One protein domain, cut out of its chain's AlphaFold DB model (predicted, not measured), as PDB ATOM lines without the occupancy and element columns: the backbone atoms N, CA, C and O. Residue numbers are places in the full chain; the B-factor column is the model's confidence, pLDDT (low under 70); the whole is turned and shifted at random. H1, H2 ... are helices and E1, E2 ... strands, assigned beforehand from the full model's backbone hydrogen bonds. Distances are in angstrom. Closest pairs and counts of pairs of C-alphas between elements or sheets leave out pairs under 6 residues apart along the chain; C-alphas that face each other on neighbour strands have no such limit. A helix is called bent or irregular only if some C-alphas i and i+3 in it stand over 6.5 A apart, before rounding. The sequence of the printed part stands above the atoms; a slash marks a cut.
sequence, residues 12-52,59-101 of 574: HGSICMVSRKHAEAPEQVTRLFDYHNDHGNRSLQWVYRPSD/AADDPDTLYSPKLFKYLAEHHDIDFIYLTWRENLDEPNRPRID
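What this domain is: This is residues 12 to 52 and 59 to 101 of the 574 residues of an uncharacterized protein of Bifidobacterium boum (UniProt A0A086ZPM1). A strongly twisted antiparallel sheet is built round a long hairpin of two bent strands, E1 and E2, with E3 beside the last part of E2 and E4 along the first part of E1. One short helix, H1, packs on this sheet near the turn between E1 and E2, and residues 90 to 101 fold back after E4. The printed part has 84 residues, with four named strands and one named helix in the order E1 E2 E3 H1 E4; the sheet's order is E3 - E2 - E1 - E4, and the class is mostly strand. The whole is compact, with a radius of gyration of the C-alphas of 13.2 A and spans of 40 by 29 by 27 A.

Where its parts are: E2, residues 25 to 38, is the longest strand, 36.1 A from first to last C-alpha, and bends by 57 degrees at residue 28. E1, residues 12 to 21, begins with C-alpha 12 at (19.372, -39.468, 7.172), is 27.6 A long and bends by 51 degrees at residue 15. E3 is residues 41 to 46, 16.4 A. E4, residues 83 to 89, is 19.6 A long and ends with C-alpha 89 at (20.260, -44.106, 3.542). H1, residues 69 to 77, is 12.7 A long and begins with C-alpha 69 at (23.545, -57.938, 12.133).

How they stand to each other: E1 and E2 are inner strands and form a hairpin, antiparallel at 160 degrees, with N 15 and O 33 at 2.8 A and N 19 and O 28 at 2.8 A. E2 and E3 form a second hairpin at 140 degrees, with N 43 and O 36 at 2.9 A. E1, E2 and E3 make a meander, each strand the antiparallel neighbour of the one before. On the other side of E1 is edge strand E4, antiparallel at 132 degrees, with N 14 and O 86 at 2.9 A. The edge strands E3 and E4 are apart. From edge to edge the strands' lines turn by 72 degrees. H1 is on the sheet at a height of 8.1 A and lies over E1; on the local plane it runs slantwise to the strands at 58 degrees to E1, only just short of across. The closest C-alphas of H1 and E2 are those of Ala 76 and Ala 25, 6.1 A apart. In H1 every O i to N i+4 pair is within hydrogen-bond range. Residues 99 to 100 pair antiparallel with residues 88 to 89 of E4.

The domain as a whole: The two C-alphas farthest apart are those of His 22 and His 39, 42.5 A. Residues 53 to 58 are not printed, and C-alphas 52 and 59 are 14.0 A apart across this cut, which lies in the link from E3 to H1. The links E1 to E2, E2 to E3 and H1 to E4 are tight. The mean pLDDT of the printed part is 72.5; 31 residues are under 70, among them 21 to 25, 59 to 68 and 91 to 98.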
ATOM      1  N   HIS A  12      20.257 -39.764   6.057       77.38
ATOM      2  CA  HIS A  12      19.372 -39.468   7.172       77.38
ATOM      3  C   HIS A  12      20.030 -39.875   8.489       77.38
ATOM      4  O   HIS A  12      20.843 -40.800   8.541       77.38
ATOM      5  N   GLY A  13      19.681 -39.183   9.570       81.62
ATOM      6  CA  GLY A  13      20.115 -39.518  10.920       81.62
ATOM      7  C   GLY A  13      18.916 -39.665  11.839       81.62
ATOM      8  O   GLY A  13      18.013 -38.838  11.789       81.62
ATOM      9  N   SER A  14      18.920 -40.672  12.704       83.44
ATOM     10  CA  SER A  14      17.834 -40.886  13.660       83.44
ATOM     11  C   SER A  14      18.370 -41.276  15.036       83.44
ATOM     12  O   SER A  14      19.372 -41.984  15.151       83.44
ATOM     13  N   ILE A  15      17.700 -40.812  16.091       85.88
ATOM     14  CA  ILE A  15      17.912 -41.274  17.465       85.88
ATOM     15  C   ILE A  15      16.950 -42.427  17.710       85.88
ATOM     16  O   ILE A  15      15.731 -42.277  17.573       85.88
ATOM     17  N   CYS A  16      17.501 -43.565  18.110       82.62
ATOM     18  CA  CYS A  16      16.748 -44.782  18.342       82.62
ATOM     19  C   CYS A  16      16.964 -45.319  19.759       82.62
ATOM     20  O   CYS A  16      18.039 -45.167  20.342       82.62
ATOM     21  N   MET A  17      15.942 -45.983  20.290       82.94
ATOM     22  CA  MET A  17      15.993 -46.737  21.537       82.94
ATOM     23  C   MET A  17      16.291 -48.207  21.258       82.94
ATOM     24  O   MET A  17      15.759 -48.786  20.315       82.94
ATOM     25  N   VAL A  18      17.129 -48.815  22.086       81.19
ATOM     26  CA  VAL A  18      17.477 -50.233  22.017       81.19
ATOM     27  C   VAL A  18      16.579 -51.014  22.969       81.19
ATOM     28  O   VAL A  18      16.665 -50.864  24.187       81.19
ATOM     29  N   SER A  19      15.754 -51.895  22.417       75.19
ATOM     30  CA  SER A  19      14.875 -52.775  23.181       75.19
ATOM     31  C   SER A  19      15.570 -54.105  23.465       75.19
ATOM     32  O   SER A  19      16.041 -54.801  22.559       75.19
ATOM     33  N   ARG A  20      15.632 -54.473  24.749       70.88
ATOM     34  CA  ARG A  20      16.241 -55.721  25.230       70.88
ATOM     35  C   ARG A  20      15.187 -56.555  25.949       70.88
ATOM     36  O   ARG A  20      14.563 -56.097  26.909       70.88
ATOM     37  N   LYS A  21      15.003 -57.801  25.525       61.06
ATOM     38  CA  LYS A  21      14.108 -58.747  26.195       61.06
ATOM     39  C   LYS A  21      14.887 -59.518  27.257       61.06
ATOM     40  O   LYS A  21      15.923 -60.099  26.959       61.06
ATOM     41  N   HIS A  22      14.394 -59.506  28.498       55.59
ATOM     42  CA  HIS A  22      14.948 -60.302  29.611       55.59
ATOM     43  C   HIS A  22      16.460 -60.072  29.851       55.59
ATOM     44  O   HIS A  22      17.180 -60.982  30.238       55.59
ATOM     45  N   ALA A  23      16.915 -58.831  29.640       55.88
ATOM     46  CA  ALA A  23      18.241 -58.306  29.985       55.88
ATOM     47  C   ALA A  23      19.487 -58.861  29.251       55.88
ATOM     48  O   ALA A  23      20.570 -58.347  29.516       55.88
ATOM     49  N   GLU A  24      19.389 -59.803  28.300       61.34
ATOM     50  CA  GLU A  24      20.606 -60.431  27.731       61.34
ATOM     51  C   GLU A  24      20.918 -60.097  26.258       61.34
ATOM     52  O   GLU A  24      22.089 -59.898  25.936       61.34
ATOM     53  N   ALA A  25      19.932 -59.941  25.364       65.00
ATOM     54  CA  ALA A  25      20.198 -59.646  23.946       65.00
ATOM     55  C   ALA A  25      19.361 -58.465  23.407       65.00
ATOM     56  O   ALA A  25      18.164 -58.385  23.701       65.00
ATOM     57  N   PRO A  26      19.962 -57.541  22.627       70.31
ATOM     58  CA  PRO A  26      19.210 -56.524  21.894       70.31
ATOM     59  C   PRO A  26      18.387 -57.200  20.787       70.31
ATOM     60  O   PRO A  26      18.944 -57.918  19.959       70.31
ATOM     61  N   GLU A  27      17.070 -56.994  20.791       67.75
ATOM     62  CA  GLU A  27      16.133 -57.658  19.864       67.75
ATOM     63  C   GLU A  27      15.648 -56.696  18.779       67.75
ATOM     64  O   GLU A  27      15.613 -57.041  17.600       67.75
ATOM     65  N   GLN A  28      15.340 -55.459  19.172       72.94
ATOM     66  CA  GLN A  28      14.812 -54.436  18.280       72.94
ATOM     67  C   GLN A  28      15.429 -53.082  18.606       72.94
ATOM     68  O   GLN A  28      15.842 -52.809  19.735       72.94
ATOM     69  N   VAL A  29      15.493 -52.232  17.591       76.38
ATOM     70  CA  VAL A  29      15.831 -50.826  17.736       76.38
ATOM     71  C   VAL A  29      14.624 -50.029  17.244       76.38
ATOM     72  O   VAL A  29      14.108 -50.287  16.160       76.38
ATOM     73  N   THR A  30      14.138 -49.098  18.051       77.31
ATOM     74  CA  THR A  30      12.927 -48.322  17.773       77.31
ATOM     75  C   THR A  30      13.309 -46.874  17.518       77.31
ATOM     76  O   THR A  30      13.954 -46.240  18.351       77.31
ATOM     77  N   ARG A  31      12.923 -46.334  16.365       79.56
ATOM     78  CA  ARG A  31      13.198 -44.945  15.976       79.56
ATOM     79  C   ARG A  31      12.316 -43.989  16.774       79.56
ATOM     80  O   ARG A  31      11.100 -44.156  16.805       79.56
ATOM     81  N   LEU A  32      12.934 -43.001  17.422       82.00
ATOM     82  CA  LEU A  32      12.243 -42.011  18.254       82.00
ATOM     83  C   LEU A  32      12.247 -40.626  17.608       82.00
ATOM     84  O   LEU A  32      11.188 -40.023  17.441       82.00
ATOM     85  N   PHE A  33      13.430 -40.148  17.214       86.12
ATOM     86  CA  PHE A  33      13.600 -38.848  16.571       86.12
ATOM     87  C   PHE A  33      14.348 -38.955  15.254       86.12
ATOM     88  O   PHE A  33      15.279 -39.749  15.134       86.12
ATOM     89  N   ASP A  34      14.016 -38.058  14.336       84.88
ATOM     90  CA  ASP A  34      14.823 -37.764  13.164       84.88
ATOM     91  C   ASP A  34      15.614 -36.493  13.332       84.88
ATOM     92  O   ASP A  34      15.111 -35.488  13.826       84.88
ATOM     93  N   TYR A  35      16.864 -36.565  12.904       85.00
ATOM     94  CA  TYR A  35      17.784 -35.457  12.877       85.00
ATOM     95  C   TYR A  35      17.829 -34.857  11.480       85.00
ATOM     96  O   TYR A  35      18.238 -35.516  10.521       85.00
ATOM     97  N   HIS A  36      17.462 -33.585  11.403       82.75
ATOM     98  CA  HIS A  36      17.574 -32.779  10.199       82.75
ATOM     99  C   HIS A  36      18.625 -31.692  10.421       82.75
ATOM    100  O   HIS A  36      18.659 -31.044  11.470       82.75
ATOM    101  N   ASN A  37      19.498 -31.507   9.432       77.50
ATOM    102  CA  ASN A  37      20.499 -30.448   9.426       77.50
ATOM    103  C   ASN A  37      20.404 -29.662   8.116       77.50
ATOM    104  O   ASN A  37      21.160 -29.889   7.169       77.50
ATOM    105  N   ASP A  38      19.471 -28.716   8.083       74.44
ATOM    106  CA  ASP A  38      19.241 -27.869   6.919       74.44
ATOM    107  C   ASP A  38      20.144 -26.637   7.011       74.44
ATOM    108  O   ASP A  38      19.847 -25.667   7.710       74.44
ATOM    109  N   HIS A  39      21.287 -26.671   6.321       68.88
ATOM    110  CA  HIS A  39      22.237 -25.549   6.248       68.88
ATOM    111  C   HIS A  39      22.698 -25.014   7.622       68.88
ATOM    112  O   HIS A  39      22.899 -23.811   7.797       68.88
ATOM    113  N   GLY A  40      22.886 -25.905   8.602       68.44
ATOM    114  CA  GLY A  40      23.298 -25.555   9.965       68.44
ATOM    115  C   GLY A  40      22.135 -25.303  10.927       68.44
ATOM    116  O   GLY A  40      22.377 -25.142  12.126       68.44
ATOM    117  N   ASN A  41      20.889 -25.303  10.441       77.25
ATOM    118  CA  ASN A  41      19.712 -25.347  11.296       77.25
ATOM    119  C   ASN A  41      19.425 -26.799  11.686       77.25
ATOM    120  O   ASN A  41      18.913 -27.588  10.892       77.25
ATOM    121  N   ARG A  42      19.808 -27.146  12.913       82.62
ATOM    122  CA  ARG A  42      19.696 -28.496  13.455       82.62
ATOM    123  C   ARG A  42      18.373 -28.652  14.189       82.62
ATOM    124  O   ARG A  42      18.119 -27.913  15.141       82.62
ATOM    125  N   SER A  43      17.568 -29.634  13.808       84.25
ATOM    126  CA  SER A  43      16.298 -29.934  14.469       84.25
ATOM    127  C   SER A  43      16.135 -31.429  14.721       84.25
ATOM    128  O   SER A  43      16.716 -32.270  14.029       84.25
ATOM    129  N   LEU A  44      15.367 -31.749  15.763       86.94
ATOM    130  CA  LEU A  44      14.914 -33.102  16.048       86.94
ATOM    131  C   LEU A  44      13.400 -33.151  15.869       86.94
ATOM    132  O   LEU A  44      12.677 -32.359  16.470       86.94
ATOM    133  N   GLN A  45      12.923 -34.084  15.055       86.88
ATOM    134  CA  GLN A  45      11.498 -34.309  14.840       86.88
ATOM    135  C   GLN A  45      11.086 -35.629  15.481       86.88
ATOM    136  O   GLN A  45      11.686 -36.664  15.208       86.88
ATOM    137  N   TRP A  46      10.059 -35.606  16.333       85.31
ATOM    138  CA  TRP A  46       9.494 -36.829  16.903       85.31
ATOM    139  C   TRP A  46       8.777 -37.635  15.818       85.31
ATOM    140  O   TRP A  46       7.878 -37.120  15.148       85.31
ATOM    141  N   VAL A  47       9.175 -38.894  15.651       81.25
ATOM    142  CA  VAL A  47       8.678 -39.776  14.581       81.25
ATOM    143  C   VAL A  47       8.251 -41.154  15.069       81.25
ATOM    144  O   VAL A  47       7.796 -41.960  14.255       81.25
ATOM    145  N   TYR A  48       8.348 -41.428  16.375       77.38
ATOM    146  CA  TYR A  48       7.833 -42.672  16.937       77.38
ATOM    147  C   TYR A  48       6.357 -42.847  16.566       77.38
ATOM    148  O   TYR A  48       5.526 -41.956  16.775       77.38
ATOM    149  N   ARG A  49       6.033 -44.032  16.052       68.62
ATOM    150  CA  ARG A  49       4.666 -44.480  15.816       68.62
ATOM    151  C   ARG A  49       4.426 -45.700  16.699       68.62
ATOM    152  O   ARG A  49       5.260 -46.603  16.669       68.62
ATOM    153  N   PRO A  50       3.324 -45.746  17.467       61.81
ATOM    154  CA  PRO A  50       2.938 -46.968  18.156       61.81
ATOM    155  C   PRO A  50       2.828 -48.088  17.125       61.81
ATOM    156  O   PRO A  50       2.235 -47.871  16.064       61.81
ATOM    157  N   SER A  51       3.391 -49.259  17.415       54.75
ATOM    158  CA  SER A  51       3.259 -50.422  16.540       54.75
ATOM    159  C   SER A  51       1.795 -50.879  16.532       54.75
ATOM    160  O   SER A  51       1.384 -51.775  17.272       54.75
ATOM    161  N   ASP A  52       0.970 -50.260  15.689       45.16
ATOM    162  CA  ASP A  52      -0.347 -50.778  15.360       45.16
ATOM    163  C   ASP A  52      -0.121 -52.139  14.706       45.16
ATOM    164  O   ASP A  52       0.350 -52.220  13.569       45.16
ATOM    165  N   ALA A  59       6.365 -48.518   4.116       49.19
ATOM    166  CA  ALA A  59       7.092 -47.247   4.093       49.19
ATOM    167  C   ALA A  59       8.576 -47.508   4.365       49.19
ATOM    168  O   ALA A  59       8.903 -48.209   5.315       49.19
ATOM    169  N   ALA A  60       9.460 -46.926   3.552       45.03
ATOM    170  CA  ALA A  60      10.903 -46.900   3.815       45.03
ATOM    171  C   ALA A  60      11.246 -46.234   5.162       45.03
ATOM    172  O   ALA A  60      12.294 -46.493   5.747       45.03
ATOM    173  N   ASP A  61      10.311 -45.420   5.661       48.00
ATOM    174  CA  ASP A  61      10.384 -44.692   6.925       48.00
ATOM    175  C   ASP A  61      10.008 -45.530   8.154       48.00
ATOM    176  O   ASP A  61      10.112 -45.029   9.274       48.00
ATOM    177  N   ASP A  62       9.547 -46.769   7.961       50.84
ATOM    178  CA  ASP A  62       9.142 -47.680   9.030       50.84
ATOM    179  C   ASP A  62      10.287 -48.665   9.350       50.84
ATOM    180  O   ASP A  62      10.554 -49.590   8.576       50.84
ATOM    181  N   PRO A  63      11.023 -48.461  10.456       50.06
ATOM    182  CA  PRO A  63      12.254 -49.181  10.743       50.06
ATOM    183  C   PRO A  63      12.012 -50.468  11.542       50.06
ATOM    184  O   PRO A  63      12.976 -51.106  11.974       50.06
ATOM    185  N   ASP A  64      10.751 -50.879  11.725       48.34
ATOM    186  CA  ASP A  64      10.388 -52.110  12.437       48.34
ATOM    187  C   ASP A  64      10.964 -53.373  11.774       48.34
ATOM    188  O   ASP A  64      11.044 -54.431  12.402       48.34
ATOM    189  N   THR A  65      11.451 -53.280  10.532       50.09
ATOM    190  CA  THR A  65      12.082 -54.411   9.854       50.09
ATOM    191  C   THR A  65      13.488 -54.112   9.332       50.09
ATOM    192  O   THR A  65      13.669 -53.616   8.225       50.09
ATOM    193  N   LEU A  66      14.459 -54.631  10.099       52.91
ATOM    194  CA  LEU A  66      15.764 -55.174   9.678       52.91
ATOM    195  C   LEU A  66      16.967 -54.219   9.707       52.91
ATOM    196  O   LEU A  66      17.504 -53.803   8.682       52.91
ATOM    197  N   TYR A  67      17.478 -54.021  10.923       62.91
ATOM    198  CA  TYR A  67      18.813 -53.489  11.182       62.91
ATOM    199  C   TYR A  67      19.919 -54.511  10.849       62.91
ATOM    200  O   TYR A  67      19.732 -55.727  10.940       62.91
ATOM    201  N   SER A  68      21.106 -54.013  10.489       66.50
ATOM    202  CA  SER A  68      22.293 -54.824  10.181       66.50
ATOM    203  C   SER A  68      22.677 -55.757  11.346       66.50
ATOM    204  O   SER A  68      22.767 -55.292  12.484       66.50
ATOM    205  N   PRO A  69      23.028 -57.036  11.096       70.75
ATOM    206  CA  PRO A  69      23.545 -57.938  12.133       70.75
ATOM    207  C   PRO A  69      24.771 -57.389  12.879       70.75
ATOM    208  O   PRO A  69      25.006 -57.738  14.036       70.75
ATOM    209  N   LYS A  70      25.553 -56.507  12.236       76.38
ATOM    210  CA  LYS A  70      26.706 -55.847  12.865       76.38
ATOM    211  C   LYS A  70      26.296 -54.916  14.010       76.38
ATOM    212  O   LYS A  70      26.999 -54.875  15.015       76.38
ATOM    213  N   LEU A  71      25.162 -54.220  13.880       78.50
ATOM    214  CA  LEU A  71      24.636 -53.333  14.919       78.50
ATOM    215  C   LEU A  71      24.272 -54.133  16.172       78.50
ATOM    216  O   LEU A  71      24.682 -53.779  17.271       78.50
ATOM    217  N   PHE A  72      23.559 -55.249  16.010       78.94
ATOM    218  CA  PHE A  72      23.189 -56.105  17.140       78.94
ATOM    219  C   PHE A  72      24.398 -56.760  17.801       78.94
ATOM    220  O   PHE A  72      24.421 -56.880  19.022       78.94
ATOM    221  N   LYS A  73      25.435 -57.116  17.030       80.44
ATOM    222  CA  LYS A  73      26.706 -57.570  17.605       80.44
ATOM    223  C   LYS A  73      27.364 -56.476  18.456       80.44
ATOM    224  O   LYS A  73      27.766 -56.750  19.579       80.44
ATOM    225  N   TYR A  74      27.414 -55.239  17.960       83.12
ATOM    226  CA  TYR A  74      27.942 -54.096  18.710       83.12
ATOM    227  C   TYR A  74      27.144 -53.825  19.999       83.12
ATOM    228  O   TYR A  74      27.723 -53.717  21.077       83.12
ATOM    229  N   LEU A  75      25.809 -53.805  19.914       81.88
ATOM    230  CA  LEU A  75      24.908 -53.604  21.056       81.88
ATOM    231  C   LEU A  75      24.925 -54.766  22.066       81.88
ATOM    232  O   LEU A  75      24.591 -54.568  23.238       81.88
ATOM    233  N   ALA A  76      25.287 -55.974  21.628       81.88
ATOM    234  CA  ALA A  76      25.530 -57.114  22.509       81.88
ATOM    235  C   ALA A  76      26.868 -56.986  23.254       81.88
ATOM    236  O   ALA A  76      26.968 -57.427  24.386       81.88
ATOM    237  N   GLU A  77      27.882 -56.349  22.661       84.31
ATOM    238  CA  GLU A  77      29.148 -56.044  23.347       84.31
ATOM    239  C   GLU A  77      29.022 -54.825  24.292       84.31
ATOM    240  O   GLU A  77      29.800 -54.696  25.233       84.31
ATOM    241  N   HIS A  78      28.028 -53.953  24.070       83.50
ATOM    242  CA  HIS A  78      27.814 -52.697  24.804       83.50
ATOM    243  C   HIS A  78      26.431 -52.689  25.475       83.50
ATOM    244  O   HIS A  78      25.457 -52.119  24.973       83.50
ATOM    245  N   HIS A  79      26.326 -53.375  26.617       78.94
ATOM    246  CA  HIS A  79      25.077 -53.504  27.379       78.94
ATOM    247  C   HIS A  79      24.613 -52.205  28.059       78.94
ATOM    248  O   HIS A  79      23.468 -52.131  28.495       78.94
ATOM    249  N   ASP A  80      25.474 -51.193  28.140       81.44
ATOM    250  CA  ASP A  80      25.234 -49.913  28.810       81.44
ATOM    251  C   ASP A  80      24.577 -48.854  27.903       81.44
ATOM    252  O   ASP A  80      24.419 -47.700  28.318       81.44
ATOM    253  N   ILE A  81      24.232 -49.226  26.665       84.50
ATOM    254  CA  ILE A  81      23.622 -48.355  25.656       84.50
ATOM    255  C   ILE A  81      22.134 -48.687  25.517       84.50
ATOM    256  O   ILE A  81      21.775 -49.767  25.033       84.50
ATOM    257  N   ASP A  82      21.300 -47.710  25.882       84.31
ATOM    258  CA  ASP A  82      19.846 -47.717  25.661       84.31
ATOM    259  C   ASP A  82      19.423 -46.820  24.494       84.31
ATOM    260  O   ASP A  82      18.400 -47.072  23.867       84.31
ATOM    261  N   PHE A  83      20.212 -45.791  24.177       86.44
ATOM    262  CA  PHE A  83      19.941 -44.859  23.085       86.44
ATOM    263  C   PHE A  83      21.142 -44.759  22.164       86.44
ATOM    264  O   PHE A  83      22.275 -44.609  22.626       86.44
ATOM    265  N   ILE A  84      20.891 -44.800  20.861       84.94
ATOM    266  CA  ILE A  84      21.931 -44.739  19.841       84.94
ATOM    267  C   ILE A  84      21.506 -43.820  18.698       84.94
ATOM    268  O   ILE A  84      20.340 -43.781  18.314       84.94
ATOM    269  N   TYR A  85      22.467 -43.074  18.158       85.75
ATOM    270  CA  TYR A  85      22.289 -42.322  16.922       85.75
ATOM    271  C   TYR A  85      22.743 -43.180  15.742       85.75
ATOM    272  O   TYR A  85      23.865 -43.692  15.740       85.75
ATOM    273  N   LEU A  86      21.874 -43.337  14.749       82.00
ATOM    274  CA  LEU A  86      22.120 -44.140  13.558       82.00
ATOM    275  C   LEU A  86      21.988 -43.268  12.317       82.00
ATOM    276  O   LEU A  86      20.974 -42.597  12.139       82.00
ATOM    277  N   THR A  87      22.986 -43.320  11.437       80.94
ATOM    278  CA  THR A  87      22.870 -42.754  10.091       80.94
ATOM    279  C   THR A  87      22.492 -43.838   9.102       80.94
ATOM    280  O   THR A  87      23.085 -44.922   9.098       80.94
ATOM    281  N   TRP A  88      21.527 -43.546   8.250       77.31
ATOM    282  CA  TRP A  88      21.015 -44.489   7.276       77.31
ATOM    283  C   TRP A  88      20.679 -43.790   5.960       77.31
ATOM    284  O   TRP A  88      20.494 -42.578   5.904       77.31
ATOM    285  N   ARG A  89      20.639 -44.566   4.881       75.19
ATOM    286  CA  ARG A  89      20.260 -44.106   3.542       75.19
ATOM    287  C   ARG A  89      19.094 -44.916   3.032       75.19
ATOM    288  O   ARG A  89      19.010 -46.122   3.289       75.19
ATOM    289  N   GLU A  90      18.242 -44.271   2.252       70.25
ATOM    290  CA  GLU A  90      17.217 -44.975   1.501       70.25
ATOM    291  C   GLU A  90      17.856 -46.033   0.596       70.25
ATOM    292  O   GLU A  90      18.858 -45.806  -0.092       70.25
ATOM    293  N   ASN A  91      17.280 -47.227   0.610       69.50
ATOM    294  CA  ASN A  91      17.716 -48.311  -0.247       69.50
ATOM    295  C   ASN A  91      16.764 -48.400  -1.434       69.50
ATOM    296  O   ASN A  91      15.686 -48.969  -1.325       69.50
ATOM    297  N   LEU A  92      17.166 -47.835  -2.574       69.88
ATOM    298  CA  LEU A  92      16.326 -47.800  -3.777       69.88
ATOM    299  C   LEU A  92      15.956 -49.207  -4.291       69.88
ATOM    300  O   LEU A  92      14.912 -49.371  -4.918       69.88
ATOM    301  N   ASP A  93      16.789 -50.215  -4.000       67.62
ATOM    302  CA  ASP A  93      16.570 -51.610  -4.402       67.62
ATOM    303  C   ASP A  93      15.598 -52.350  -3.461       67.62
ATOM    304  O   ASP A  93      14.791 -53.167  -3.899       67.62
ATOM    305  N   GLU A  94      15.657 -52.048  -2.161       63.22
ATOM    306  CA  GLU A  94      14.746 -52.580  -1.143       63.22
ATOM    307  C   GLU A  94      14.233 -51.417  -0.279       63.22
ATOM    308  O   GLU A  94      14.744 -51.220   0.823       63.22
ATOM    309  N   PRO A  95      13.223 -50.648  -0.739       61.50
ATOM    310  CA  PRO A  95      12.778 -49.432  -0.053       61.50
ATOM    311  C   PRO A  95      12.426 -49.665   1.415       61.50
ATOM    312  O   PRO A  95      12.734 -48.845   2.261       61.50
ATOM    313  N   ASN A  96      11.881 -50.838   1.740       55.91
ATOM    314  CA  ASN A  96      11.516 -51.224   3.106       55.91
ATOM    315  C   ASN A  96      12.722 -51.569   4.010       55.91
ATOM    316  O   ASN A  96      12.521 -52.077   5.110       55.91
ATOM    317  N   ARG A  97      13.966 -51.422   3.533       61.72
ATOM    318  CA  ARG A  97      15.193 -51.791   4.253       61.72
ATOM    319  C   ARG A  97      16.274 -50.732   4.063       61.72
ATOM    320  O   ARG A  97      17.099 -50.870   3.152       61.72
ATOM    321  N   PRO A  98      16.307 -49.697   4.911       67.88
ATOM    322  CA  PRO A  98      17.322 -48.659   4.818       67.88
ATOM    323  C   PRO A  98      18.731 -49.232   5.028       67.88
ATOM    324  O   PRO A  98      18.950 -50.150   5.823       67.88
ATOM    325  N   ARG A  99      19.718 -48.692   4.308       70.12
ATOM    326  CA  ARG A  99      21.128 -49.061   4.493       70.12
ATOM    327  C   ARG A  99      21.692 -48.273   5.663       70.12
ATOM    328  O   ARG A  99      21.797 -47.057   5.578       70.12
ATOM    329  N   ILE A 100      22.063 -48.966   6.735       72.88
ATOM    330  CA  ILE A 100      22.728 -48.359   7.893       72.88
ATOM    331  C   ILE A 100      24.209 -48.204   7.569       72.88
ATOM    332  O   ILE A 100      24.876 -49.191   7.243       72.88
ATOM    333  N   ASP A 101      24.717 -46.981   7.677       68.69
ATOM    334  CA  ASP A 101      26.149 -46.728   7.575       68.69
ATOM    335  C   ASP A 101      26.827 -47.227   8.874       68.69
ATOM    336  O   ASP A 101      26.310 -47.023   9.974       68.69
TER     337      ASP A 101